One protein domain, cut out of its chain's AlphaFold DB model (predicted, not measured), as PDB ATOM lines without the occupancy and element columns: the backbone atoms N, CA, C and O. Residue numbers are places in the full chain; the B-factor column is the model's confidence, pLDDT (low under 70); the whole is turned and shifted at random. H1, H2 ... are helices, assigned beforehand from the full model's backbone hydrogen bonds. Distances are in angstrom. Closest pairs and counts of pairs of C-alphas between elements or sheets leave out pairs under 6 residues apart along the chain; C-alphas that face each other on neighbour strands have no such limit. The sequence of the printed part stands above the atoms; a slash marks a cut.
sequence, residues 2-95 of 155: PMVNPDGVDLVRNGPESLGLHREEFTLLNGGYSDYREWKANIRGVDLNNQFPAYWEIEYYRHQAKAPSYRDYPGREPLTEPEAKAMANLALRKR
ATOM      1  N   PRO A   2      35.204  66.599 168.915       83.06
ATOM      2  CA  PRO A   2      35.036  66.947 167.500       83.06
ATOM      3  C   PRO A   2      36.056  66.269 166.573       83.06
ATOM      4  O   PRO A   2      35.737  66.013 165.420       83.06
ATOM      5  N   MET A   3      37.260  65.964 167.066       87.56
ATOM      6  CA  MET A   3      38.338  65.359 166.283       87.56
ATOM      7  C   MET A   3      39.237  64.526 167.200       87.56
ATOM      8  O   MET A   3      39.593  64.993 168.281       87.56
ATOM      9  N   VAL A   4      39.551  63.291 166.796       90.12
ATOM     10  CA  VAL A   4      40.428  62.364 167.546       90.12
ATOM     11  C   VAL A   4      41.881  62.480 167.097       90.12
ATOM     12  O   VAL A   4      42.762  62.389 167.937       90.12
ATOM     13  N   ASN A   5      42.111  62.710 165.802       93.75
ATOM     14  CA  ASN A   5      43.424  62.698 165.153       93.75
ATOM     15  C   ASN A   5      43.772  64.090 164.577       93.75
ATOM     16  O   ASN A   5      43.730  64.260 163.357       93.75
ATOM     17  N   PRO A   6      43.975  65.130 165.411       93.94
ATOM     18  CA  PRO A   6      44.217  66.483 164.908       93.94
ATOM     19  C   PRO A   6      45.544  66.607 164.150       93.94
ATOM     20  O   PRO A   6      45.596  67.247 163.108       93.94
ATOM     21  N   ASP A   7      46.587  65.937 164.624       94.62
ATOM     22  CA  ASP A   7      47.929  65.924 164.047       94.62
ATOM     23  C   ASP A   7      47.984  65.190 162.698       94.62
ATOM     24  O   ASP A   7      48.573  65.695 161.742       94.62
ATOM     25  N   GLY A   8      47.309  64.043 162.572       94.19
ATOM     26  CA  GLY A   8      47.150  63.371 161.282       94.19
ATOM     27  C   GLY A   8      46.351  64.212 160.280       94.19
ATOM     28  O   GLY A   8      46.702  64.260 159.104       94.19
ATOM     29  N   VAL A   9      45.311  64.927 160.728       93.44
ATOM     30  CA  VAL A   9      44.544  65.842 159.863       93.44
ATOM     31  C   VAL A   9      45.395  67.026 159.398       93.44
ATOM     32  O   VAL A   9      45.322  67.390 158.220       93.44
ATOM     33  N   ASP A  10      46.204  67.610 160.281       94.44
ATOM     34  CA  ASP A  10      47.104  68.711 159.933       94.44
ATOM     35  C   ASP A  10      48.165  68.272 158.920       94.44
ATOM     36  O   ASP A  10      48.389  68.985 157.940       94.44
ATOM     37  N   LEU A  11      48.728  67.066 159.066       94.50
ATOM     38  CA  LEU A  11      49.635  66.488 158.069       94.50
ATOM     39  C   LEU A  11      48.973  66.395 156.686       94.50
ATOM     40  O   LEU A  11      49.559  66.819 155.690       94.50
ATOM     41  N   VAL A  12      47.743  65.876 156.615       93.94
ATOM     42  CA  VAL A  12      47.008  65.723 155.347       93.94
ATOM     43  C   VAL A  12      46.718  67.075 154.693       93.94
ATOM     44  O   VAL A  12      46.790  67.195 153.470       93.94
ATOM     45  N   ARG A  13      46.360  68.091 155.487       94.12
ATOM     46  CA  ARG A  13      45.939  69.403 154.970       94.12
ATOM     47  C   ARG A  13      47.100  70.319 154.621       94.12
ATOM     48  O   ARG A  13      47.036  71.011 153.609       94.12
ATOM     49  N   ASN A  14      48.111  70.347 155.478       93.94
ATOM     50  CA  ASN A  14      49.121  71.396 155.487       93.94
ATOM     51  C   ASN A  14      50.537  70.855 155.241       93.94
ATOM     52  O   ASN A  14      51.455  71.649 155.051       93.94
ATOM     53  N   GLY A  15      50.716  69.532 155.222       92.00
ATOM     54  CA  GLY A  15      52.019  68.892 155.070       92.00
ATOM     55  C   GLY A  15      52.852  68.886 156.361       92.00
ATOM     56  O   GLY A  15      52.520  69.571 157.336       92.00
ATOM     57  N   PRO A  16      53.939  68.096 156.390       91.62
ATOM     58  CA  PRO A  16      54.791  67.915 157.568       91.62
ATOM     59  C   PRO A  16      55.478  69.213 158.004       91.62
ATOM     60  O   PRO A  16      55.698  69.421 159.196       91.62
ATOM     61  N   GLU A  17      55.740  70.131 157.073       90.38
ATOM     62  CA  GLU A  17      56.405  71.404 157.350       90.38
ATOM     63  C   GLU A  17      55.582  72.276 158.311       90.38
ATOM     64  O   GLU A  17      56.142  72.985 159.147       90.38
ATOM     65  N   SER A  18      54.248  72.178 158.253       88.38
ATOM     66  CA  SER A  18      53.341  72.887 159.168       88.38
ATOM     67  C   SER A  18      53.442  72.416 160.624       88.38
ATOM     68  O   SER A  18      53.109  73.163 161.542       88.38
ATOM     69  N   LEU A  19      53.944  71.198 160.830       86.69
ATOM     70  CA  LEU A  19      54.188  70.587 162.134       86.69
ATOM     71  C   LEU A  19      55.648  70.769 162.584       86.69
ATOM     72  O   LEU A  19      56.037  70.245 163.626       86.69
ATOM     73  N   GLY A  20      56.457  71.504 161.810       88.38
ATOM     74  CA  GLY A  20      57.894  71.650 162.042       88.38
ATOM     75  C   GLY A  20      58.691  70.378 161.743       88.38
ATOM     76  O   GLY A  20      59.770  70.202 162.305       88.38
ATOM     77  N   LEU A  21      58.154  69.489 160.902       88.69
ATOM     78  CA  LEU A  21      58.754  68.208 160.538       88.69
ATOM     79  C   LEU A  21      59.271  68.231 159.099       88.69
ATOM     80  O   LEU A  21      58.806  69.007 158.260       88.69
ATOM     81  N   HIS A  22      60.225  67.354 158.803       86.44
ATOM     82  CA  HIS A  22      60.829  67.256 157.479       86.44
ATOM     83  C   HIS A  22      60.118  66.191 156.637       86.44
ATOM     84  O   HIS A  22      59.835  65.084 157.097       86.44
ATOM     85  N   ARG A  23      59.829  66.498 155.367       84.06
ATOM     86  CA  ARG A  23      59.106  65.588 154.459       84.06
ATOM     87  C   ARG A  23      59.818  64.249 154.272       84.06
ATOM     88  O   ARG A  23      59.183  63.205 154.106       84.06
ATOM     89  N   GLU A  24      61.141  64.274 154.335       85.19
ATOM     90  CA  GLU A  24      62.017  63.116 154.227       85.19
ATOM     91  C   GLU A  24      61.755  62.104 155.351       85.19
ATOM     92  O   GLU A  24      61.767  60.898 155.095       85.19
ATOM     93  N   GLU A  25      61.414  62.568 156.560       83.00
ATOM     94  CA  GLU A  25      61.089  61.715 157.716       83.00
ATOM     95  C   GLU A  25      59.828  60.880 157.464       83.00
ATOM     96  O   GLU A  25      59.698  59.755 157.946       83.00
ATOM     97  N   PHE A  26      58.916  61.405 156.642       86.06
ATOM     98  CA  PHE A  26      57.635  60.779 156.342       86.06
ATOM     99  C   PHE A  26      57.619  59.999 155.036       86.06
ATOM    100  O   PHE A  26      56.663  59.275 154.798       86.06
ATOM    101  N   THR A  27      58.641  60.094 154.188       85.06
ATOM    102  CA  THR A  27      58.597  59.482 152.846       85.06
ATOM    103  C   THR A  27      58.443  57.959 152.918       85.06
ATOM    104  O   THR A  27      57.623  57.375 152.209       85.06
ATOM    105  N   LEU A  28      59.179  57.316 153.830       85.00
ATOM    106  CA  LEU A  28      59.073  55.873 154.061       85.00
ATOM    107  C   LEU A  28      57.776  55.506 154.792       85.00
ATOM    108  O   LEU A  28      57.118  54.537 154.419       85.00
ATOM    109  N   LEU A  29      57.380  56.302 155.793       90.06
ATOM    110  CA  LEU A  29      56.132  56.095 156.538       90.06
ATOM    111  C   LEU A  29      54.905  56.221 155.632       90.06
ATOM    112  O   LEU A  29      53.941  55.480 155.795       90.06
ATOM    113  N   ASN A  30      54.964  57.121 154.652       94.19
ATOM    114  CA  ASN A  30      53.905  57.411 153.697       94.19
ATOM    115  C   ASN A  30      53.816  56.385 152.558       94.19
ATOM    116  O   ASN A  30      53.212  56.666 151.531       94.19
ATOM    117  N   GLY A  31      54.466  55.221 152.671       88.50
ATOM    118  CA  GLY A  31      54.388  54.164 151.657       88.50
ATOM    119  C   GLY A  31      54.914  54.569 150.273       88.50
ATOM    120  O   GLY A  31      54.579  53.920 149.286       88.50
ATOM    121  N   GLY A  32      55.712  55.639 150.187       87.12
ATOM    122  CA  GLY A  32      56.211  56.188 148.925       87.12
ATOM    123  C   GLY A  32      55.214  57.056 148.148       87.12
ATOM    124  O   GLY A  32      55.518  57.437 147.018       87.12
ATOM    125  N   TYR A  33      54.047  57.395 148.710       90.25
ATOM    126  CA  TYR A  33      53.125  58.336 148.068       90.25
ATOM    127  C   TYR A  33      53.711  59.753 148.023       90.25
ATOM    128  O   TYR A  33      54.378  60.211 148.955       90.25
ATOM    129  N   SER A  34      53.426  60.468 146.930       88.31
ATOM    130  CA  SER A  34      53.877  61.848 146.716       88.31
ATOM    131  C   SER A  34      53.120  62.872 147.567       88.31
ATOM    132  O   SER A  34      53.623  63.975 147.785       88.31
ATOM    133  N   ASP A  35      51.938  62.513 148.068       91.31
ATOM    134  CA  ASP A  35      51.103  63.313 148.963       91.31
ATOM    135  C   ASP A  35      50.509  62.453 150.092       91.31
ATOM    136  O   ASP A  35      50.687  61.237 150.118       91.31
ATOM    137  N   TYR A  36      49.829  63.095 151.042       93.38
ATOM    138  CA  TYR A  36      49.339  62.469 152.274       93.38
ATOM    139  C   TYR A  36      47.854  62.091 152.228       93.38
ATOM    140  O   TYR A  36      47.274  61.801 153.267       93.38
ATOM    141  N   ARG A  37      47.197  62.080 151.059       90.94
ATOM    142  CA  ARG A  37      45.737  61.846 150.973       90.94
ATOM    143  C   ARG A  37      45.291  60.489 151.524       90.94
ATOM    144  O   ARG A  37      44.159  60.362 151.978       90.94
ATOM    145  N   GLU A  38      46.185  59.506 151.509       91.06
ATOM    146  CA  GLU A  38      45.939  58.156 152.025       91.06
ATOM    147  C   GLU A  38      46.273  57.994 153.518       91.06
ATOM    148  O   GLU A  38      46.075  56.911 154.078       91.06
ATOM    149  N   TRP A  39      46.787  59.039 154.175       93.94
ATOM    150  CA  TRP A  39      47.207  58.989 155.573       93.94
ATOM    151  C   TRP A  39      46.005  58.867 156.520       93.94
ATOM    152  O   TRP A  39      45.082  59.681 156.501       93.94
ATOM    153  N   LYS A  40      46.024  57.839 157.371       92.56
ATOM    154  CA  LYS A  40      44.983  57.520 158.368       92.56
ATOM    155  C   LYS A  40      45.514  57.462 159.798       92.56
ATOM    156  O   LYS A  40      44.737  57.585 160.743       92.56
ATOM    157  N   ALA A  41      46.817  57.255 159.955       94.88
ATOM    158  CA  ALA A  41      47.482  57.190 161.244       94.88
ATOM    159  C   ALA A  41      47.570  58.561 161.941       94.88
ATOM    160  O   ALA A  41      47.304  59.606 161.342       94.88
ATOM    161  N   ASN A  42      47.968  58.579 163.212       95.81
ATOM    162  CA  ASN A  42      48.474  59.797 163.848       95.81
ATOM    163  C   ASN A  42      49.869  60.156 163.308       95.81
ATOM    164  O   ASN A  42      50.427  59.427 162.480       95.81
ATOM    165  N   ILE A  43      50.474  61.245 163.784       95.12
ATOM    166  CA  ILE A  43      51.777  61.704 163.278       95.12
ATOM    167  C   ILE A  43      52.909  60.696 163.511       95.12
ATOM    168  O   ILE A  43      53.928  60.718 162.827       95.12
ATOM    169  N   ARG A  44      52.729  59.768 164.456       95.06
ATOM    170  CA  ARG A  44      53.688  58.699 164.764       95.06
ATOM    171  C   ARG A  44      53.482  57.444 163.920       95.06
ATOM    172  O   ARG A  44      54.147  56.442 164.168       95.06
ATOM    173  N   GLY A  45      52.569  57.473 162.950       95.31
ATOM    174  CA  GLY A  45      52.286  56.334 162.081       95.31
ATOM    175  C   GLY A  45      51.533  55.204 162.787       95.31
ATOM    176  O   GLY A  45      51.670  54.053 162.383       95.31
ATOM    177  N   VAL A  46      50.780  55.504 163.851       96.19
ATOM    178  CA  VAL A  46      49.898  54.548 164.535       96.19
ATOM    179  C   VAL A  46      48.442  54.814 164.154       96.19
ATOM    180  O   VAL A  46      47.935  55.925 164.291       96.19
ATOM    181  N   ASP A  47      47.749  53.781 163.686       93.25
ATOM    182  CA  ASP A  47      46.325  53.824 163.379       93.25
ATOM    183  C   ASP A  47      45.505  53.788 164.673       93.25
ATOM    184  O   ASP A  47      45.373  52.752 165.336       93.25
ATOM    185  N   LEU A  48      44.945  54.946 165.030       91.56
ATOM    186  CA  LEU A  48      44.169  55.122 166.255       91.56
ATOM    187  C   LEU A  48      42.913  54.244 166.292       91.56
ATOM    188  O   LEU A  48      42.422  53.941 167.383       91.56
ATOM    189  N   ASN A  49      42.408  53.793 165.138       86.31
ATOM    190  CA  ASN A  49      41.256  52.900 165.108       86.31
ATOM    191  C   ASN A  49      41.578  51.513 165.666       86.31
ATOM    192  O   ASN A  49      40.674  50.811 166.107       86.31
ATOM    193  N   ASN A  50      42.859  51.141 165.694       87.06
ATOM    194  CA  ASN A  50      43.332  49.839 166.150       87.06
ATOM    195  C   ASN A  50      44.066  49.918 167.500       87.06
ATOM    196  O   ASN A  50      44.789  48.994 167.864       87.06
ATOM    197  N   GLN A  51      43.917  51.021 168.239       90.25
ATOM    198  CA  GLN A  51      44.703  51.310 169.442       90.25
ATOM    199  C   GLN A  51      44.013  50.974 170.765       90.25
ATOM    200  O   GLN A  51      44.605  51.195 171.814       90.25
ATOM    201  N   PHE A  52      42.788  50.462 170.798       87.19
ATOM    202  CA  PHE A  52      42.123  50.183 172.072       87.19
ATOM    203  C   PHE A  52      42.205  48.681 172.440       87.19
ATOM    204  O   PHE A  52      42.563  47.854 171.610       87.19
ATOM    205  N   PRO A  53      41.901  48.277 173.691       85.69
ATOM    206  CA  PRO A  53      42.283  46.943 174.180       85.69
ATOM    207  C   PRO A  53      41.462  45.751 173.668       85.69
ATOM    208  O   PRO A  53      41.918  44.615 173.767       85.69
ATOM    209  N   ALA A  54      40.226  45.939 173.196       78.06
ATOM    210  CA  ALA A  54      39.372  44.786 172.894       78.06
ATOM    211  C   ALA A  54      39.837  44.057 171.619       78.06
ATOM    212  O   ALA A  54      39.791  44.620 170.528       78.06
ATOM    213  N   TYR A  55      40.260  42.797 171.774       78.88
ATOM    214  CA  TYR A  55      40.827  41.964 170.701       78.88
ATOM    215  C   TYR A  55      41.978  42.631 169.942       78.88
ATOM    216  O   TYR A  55      42.174  42.366 168.755       78.88
ATOM    217  N   TRP A  56      42.745  43.475 170.630       87.19
ATOM    218  CA  TRP A  56      43.886  44.153 170.033       87.19
ATOM    219  C   TRP A  56      44.868  43.156 169.413       87.19
ATOM    220  O   TRP A  56      45.339  43.380 168.308       87.19
ATOM    221  N   GLU A  57      45.109  42.012 170.057       88.62
ATOM    222  CA  GLU A  57      46.008  40.974 169.551       88.62
ATOM    223  C   GLU A  57      45.516  40.400 168.217       88.62
ATOM    224  O   GLU A  57      46.314  40.164 167.311       88.62
ATOM    225  N   ILE A  58      44.200  40.216 168.053       85.38
ATOM    226  CA  ILE A  58      43.622  39.739 166.788       85.38
ATOM    227  C   ILE A  58      43.868  40.768 165.685       85.38
ATOM    228  O   ILE A  58      44.328  40.405 164.602       85.38
ATOM    229  N   GLU A  59      43.589  42.043 165.959       81.19
ATOM    230  CA  GLU A  59      43.823  43.131 165.007       81.19
ATOM    231  C   GLU A  59      45.323  43.256 164.686       81.19
ATOM    232  O   GLU A  59      45.701  43.339 163.514       81.19
ATOM    233  N   TYR A  60      46.186  43.129 165.700       88.12
ATOM    234  CA  TYR A  60      47.636  43.092 165.551       88.12
ATOM    235  C   TYR A  60      48.078  42.018 164.575       88.12
ATOM    236  O   TYR A  60      48.858  42.316 163.675       88.12
ATOM    237  N   TYR A  61      47.589  40.782 164.693       88.56
ATOM    238  CA  TYR A  61      47.964  39.711 163.767       88.56
ATOM    239  C   TYR A  61      47.311  39.848 162.387       88.56
ATOM    240  O   TYR A  61      47.956  39.491 161.400       88.56
ATOM    241  N   ARG A  62      46.100  40.412 162.297       86.88
ATOM    242  CA  ARG A  62      45.360  40.618 161.041       86.88
ATOM    243  C   ARG A  62      46.037  41.621 160.104       86.88
ATOM    244  O   ARG A  62      46.057  41.399 158.895       86.88
ATOM    245  N   HIS A  63      46.555  42.726 160.635       85.31
ATOM    246  CA  HIS A  63      47.147  43.786 159.817       85.31
ATOM    247  C   HIS A  63      48.566  43.436 159.356       85.31
ATOM    248  O   HIS A  63      49.363  42.890 160.115       85.31
ATOM    249  N   GLN A  64      48.909  43.758 158.105       86.94
ATOM    250  CA  GLN A  64      50.248  43.492 157.561       86.94
ATOM    251  C   GLN A  64      51.309  44.439 158.135       86.94
ATOM    252  O   GLN A  64      52.444  44.022 158.357       86.94
ATOM    253  N   ALA A  65      50.946  45.696 158.405       87.81
ATOM    254  CA  ALA A  65      51.852  46.679 158.982       87.81
ATOM    255  C   ALA A  65      52.235  46.280 160.418       87.81
ATOM    256  O   ALA A  65      51.386  46.224 161.306       87.81
ATOM    257  N   LYS A  66      53.525  45.992 160.643       91.25
ATOM    258  CA  LYS A  66      54.102  45.660 161.966       91.25
ATOM    259  C   LYS A  66      55.017  46.753 162.524       91.25
ATOM    260  O   LYS A  66      55.626  46.578 163.577       91.25
ATOM    261  N   ALA A  67      55.114  47.870 161.818       94.12
ATOM    262  CA  ALA A  67      55.877  49.048 162.191       94.12
ATOM    263  C   ALA A  67      55.074  50.302 161.803       94.12
ATOM    264  O   ALA A  67      54.159  50.174 160.981       94.12
ATOM    265  N   PRO A  68      55.415  51.479 162.366       95.31
ATOM    266  CA  PRO A  68      54.809  52.751 161.992       95.31
ATOM    267  C   PRO A  68      54.637  52.914 160.483       95.31
ATOM    268  O   PRO A  68      55.555  52.642 159.710       95.31
ATOM    269  N   SER A  69      53.439  53.321 160.077       95.19
ATOM    270  CA  SER A  69      53.020  53.425 158.681       95.19
ATOM    271  C   SER A  69      51.872  54.424 158.563       95.19
ATOM    272  O   SER A  69      51.164  54.685 159.535       95.19
ATOM    273  N   TYR A  70      51.634  54.948 157.365       94.44
ATOM    274  CA  TYR A  70      50.538  55.873 157.070       94.44
ATOM    275  C   TYR A  70      49.146  55.347 157.440       94.44
ATOM    276  O   TYR A  70      48.215  56.135 157.588       94.44
ATOM    277  N   ARG A  71      48.982  54.029 157.597       92.12
ATOM    278  CA  ARG A  71      47.731  53.370 157.989       92.12
ATOM    279  C   ARG A  71      47.975  51.970 158.541       92.12
ATOM    280  O   ARG A  71      49.051  51.403 158.353       92.12
ATOM    281  N   ASP A  72      46.939  51.395 159.149       91.62
ATOM    282  CA  ASP A  72      46.826  49.979 159.517       91.62
ATOM    283  C   ASP A  72      47.843  49.460 160.555       91.62
ATOM    284  O   ASP A  72      47.731  48.307 160.961       91.62
ATOM    285  N   TYR A  73      48.810  50.262 161.023       94.44
ATOM    286  CA  TYR A  73      49.705  49.862 162.111       94.44
ATOM    287  C   TYR A  73      49.024  50.058 163.476       94.44
ATOM    288  O   TYR A  73      48.766  51.195 163.866       94.44
ATOM    289  N   PRO A  74      48.770  48.994 164.251       91.88
ATOM    290  CA  PRO A  74      47.984  49.074 165.484       91.88
ATOM    291  C   PRO A  74      48.783  49.510 166.718       91.88
ATOM    292  O   PRO A  74      48.230  49.548 167.816       91.88
ATOM    293  N   GLY A  75      50.073  49.823 166.569       94.62
ATOM    294  CA  GLY A  75      50.982  50.116 167.677       94.62
ATOM    295  C   GLY A  75      51.683  48.870 168.225       94.62
ATOM    296  O   GLY A  75      51.566  47.770 167.684       94.62
ATOM    297  N   ARG A  76      52.463  49.055 169.295       94.94
ATOM    298  CA  ARG A  76      53.193  47.966 169.977       94.94
ATOM    299  C   ARG A  76      52.358  47.237 171.027       94.94
ATOM    300  O   ARG A  76      52.624  46.078 171.313       94.94
ATOM    301  N   GLU A  77      51.390  47.941 171.591       94.88
ATOM    302  CA  GLU A  77      50.435  47.479 172.594       94.88
ATOM    303  C   GLU A  77      49.205  48.409 172.520       94.88
ATOM    304  O   GLU A  77      49.284  49.475 171.888       94.88
ATOM    305  N   PRO A  78      48.052  48.043 173.105       92.62
ATOM    306  CA  PRO A  78      46.907  48.940 173.133       92.62
ATOM    307  C   PRO A  78      47.172  50.149 174.035       92.62
ATOM    308  O   PRO A  78      47.851  50.063 175.054       92.62
ATOM    309  N   LEU A  79      46.536  51.268 173.698       93.81
ATOM    310  CA  LEU A  79      46.549  52.525 174.434       93.81
ATOM    311  C   LEU A  79      47.975  53.041 174.652       93.81
ATOM    312  O   LEU A  79      48.313  53.434 175.767       93.81
ATOM    313  N   THR A  80      48.806  53.077 173.607       96.50
ATOM    314  CA  THR A  80      50.105  53.770 173.637       96.50
ATOM    315  C   THR A  80      49.941  55.246 173.321       96.50
ATOM    316  O   THR A  80      50.546  56.090 173.996       96.50
ATOM    317  N   GLU A  81      49.064  55.557 172.367       96.75
ATOM    318  CA  GLU A  81      48.879  56.908 171.851       96.75
ATOM    319  C   GLU A  81      48.044  57.792 172.790       96.75
ATOM    320  O   GLU A  81      47.061  57.329 173.391       96.75
ATOM    321  N   PRO A  82      48.426  59.071 172.967       96.31
ATOM    322  CA  PRO A  82      47.725  59.984 173.864       96.31
ATOM    323  C   PRO A  82      46.265  60.217 173.450       96.31
ATOM    324  O   PRO A  82      45.405  60.319 174.326       96.31
ATOM    325  N   GLU A  83      45.958  60.221 172.154       94.75
ATOM    326  CA  GLU A  83      44.605  60.359 171.606       94.75
ATOM    327  C   GLU A  83      43.723  59.174 172.031       94.75
ATOM    328  O   GLU A  83      42.619  59.351 172.558       94.75
ATOM    329  N   ALA A  84      44.244  57.953 171.879       91.69
ATOM    330  CA  ALA A  84      43.556  56.727 172.272       91.69
ATOM    331  C   ALA A  84      43.348  56.665 173.795       91.69
ATOM    332  O   ALA A  84      42.244  56.375 174.268       91.69
ATOM    333  N   LYS A  85      44.373  57.028 174.582       93.25
ATOM    334  CA  LYS A  85      44.271  57.155 176.047       93.25
ATOM    335  C   LYS A  85      43.214  58.177 176.454       93.25
ATOM    336  O   LYS A  85      42.442  57.919 177.378       93.25
ATOM    337  N   ALA A  86      43.161  59.335 175.795       91.56
ATOM    338  CA  ALA A  86      42.175  60.373 176.084       91.56
ATOM    339  C   ALA A  86      40.748  59.867 175.833       91.56
ATOM    340  O   ALA A  86      39.875  60.052 176.686       91.56
ATOM    341  N   MET A  87      40.529  59.153 174.727       88.75
ATOM    342  CA  MET A  87      39.237  58.546 174.404       88.75
ATOM    343  C   MET A  87      38.824  57.451 175.383       88.75
ATOM    344  O   MET A  87      37.695  57.469 175.878       88.75
ATOM    345  N   ALA A  88      39.737  56.542 175.730       86.38
ATOM    346  CA  ALA A  88      39.478  55.504 176.725       86.38
ATOM    347  C   ALA A  88      39.140  56.114 178.096       86.38
ATOM    348  O   ALA A  88      38.153  55.739 178.728       86.38
ATOM    349  N   ASN A  89      39.904  57.122 178.526       88.38
ATOM    350  CA  ASN A  89      39.648  57.839 179.773       88.38
ATOM    351  C   ASN A  89      38.302  58.571 179.757       88.38
ATOM    352  O   ASN A  89      37.597  58.572 180.766       88.38
ATOM    353  N   LEU A  90      37.925  59.191 178.637       85.94
ATOM    354  CA  LEU A  90      36.631  59.852 178.498       85.94
ATOM    355  C   LEU A  90      35.481  58.845 178.625       85.94
ATOM    356  O   LEU A  90      34.537  59.103 179.374       85.94
ATOM    357  N   ALA A  91      35.584  57.700 177.947       81.69
ATOM    358  CA  ALA A  91      34.590  56.630 177.998       81.69
ATOM    359  C   ALA A  91      34.451  56.006 179.396       81.69
ATOM    360  O   ALA A  91      33.350  55.640 179.792       81.69
ATOM    361  N   LEU A  92      35.543  55.928 180.164       81.81
ATOM    362  CA  LEU A  92      35.524  55.438 181.546       81.81
ATOM    363  C   LEU A  92      34.961  56.460 182.542       81.81
ATOM    364  O   LEU A  92      34.274  56.095 183.494       81.81
ATOM    365  N   ARG A  93      35.262  57.751 182.356       85.38
ATOM    366  CA  ARG A  93      34.867  58.819 183.294       85.38
ATOM    367  C   ARG A  93      33.429  59.283 183.113       85.38
ATOM    368  O   ARG A  93      32.858  59.870 184.031       85.38
ATOM    369  N   LYS A  94      32.860  59.113 181.922       81.88
ATOM    370  CA  LYS A  94      31.515  59.585 181.593       81.88
ATOM    371  C   LYS A  94      30.585  58.399 181.394       81.88
ATOM    372  O   LYS A  94      30.897  57.453 180.687       81.88
ATOM    373  N   ARG A  95      29.397  58.488 181.990       76.62
ATOM    374  CA  ARG A  95      28.300  57.557 181.730       76.62
ATOM    375  C   ARG A  95      27.532  58.057 180.521       76.62
ATOM    376  O   ARG A  95      26.584  58.819 180.664       76.62
TER     377      ARG A  95
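This is residues 2 to 95 of the 155 residues of the protein "Peptidase_M14 domain-containing protein" of Bacillus safensis (UniProt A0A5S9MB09). This domain has little regular structure: five short helices sit round a middle of loops from residues 28 to 55 and 63 to 81. H1, H2 and H3 gather towards one end, H4 is on another side, and residues 89 to 95 stick out beyond the body. The 94 printed residues hold H1 to H5 in order and no named strand; the class is all helix, with 37 residues in named elements. It is compact, radius of gyration of the C-alphas 13.7 A, spanning 41 by 30 by 17 A.

H5, residues 82 to 93, and H4, residues 56 to 62, touch no helix. H1, residues 6 to 14, and H2, residues 16 to 19, touch only at the corner; their closest C-alphas, Leu 11 and Leu 19, are 7.4 A apart. H2 and H3, residues 23 to 27, only just touch, only at the corner, with 3 pairs of C-alphas within 8 A, the closest Pro 16 and Arg 23 at 5.8 A. Each O i to N i+4 pair is within hydrogen-bond range in H1, H3, H4 and H5; H2 is too short for one.

H5 runs 16.0 A to C-alpha 93 at (34.867, 58.819, 183.294). H1, 11.7 A, begins at C-alpha 6, (44.217, 66.483, 164.908); H4 measures 9.8 A.

The farthest C-alphas, Glu 24 and Arg 95, are 43.9 A apart. The links H3 to H4 and H4 to H5 are long. The printed part has no cut, and no printed residue is under 70 in pLDDT.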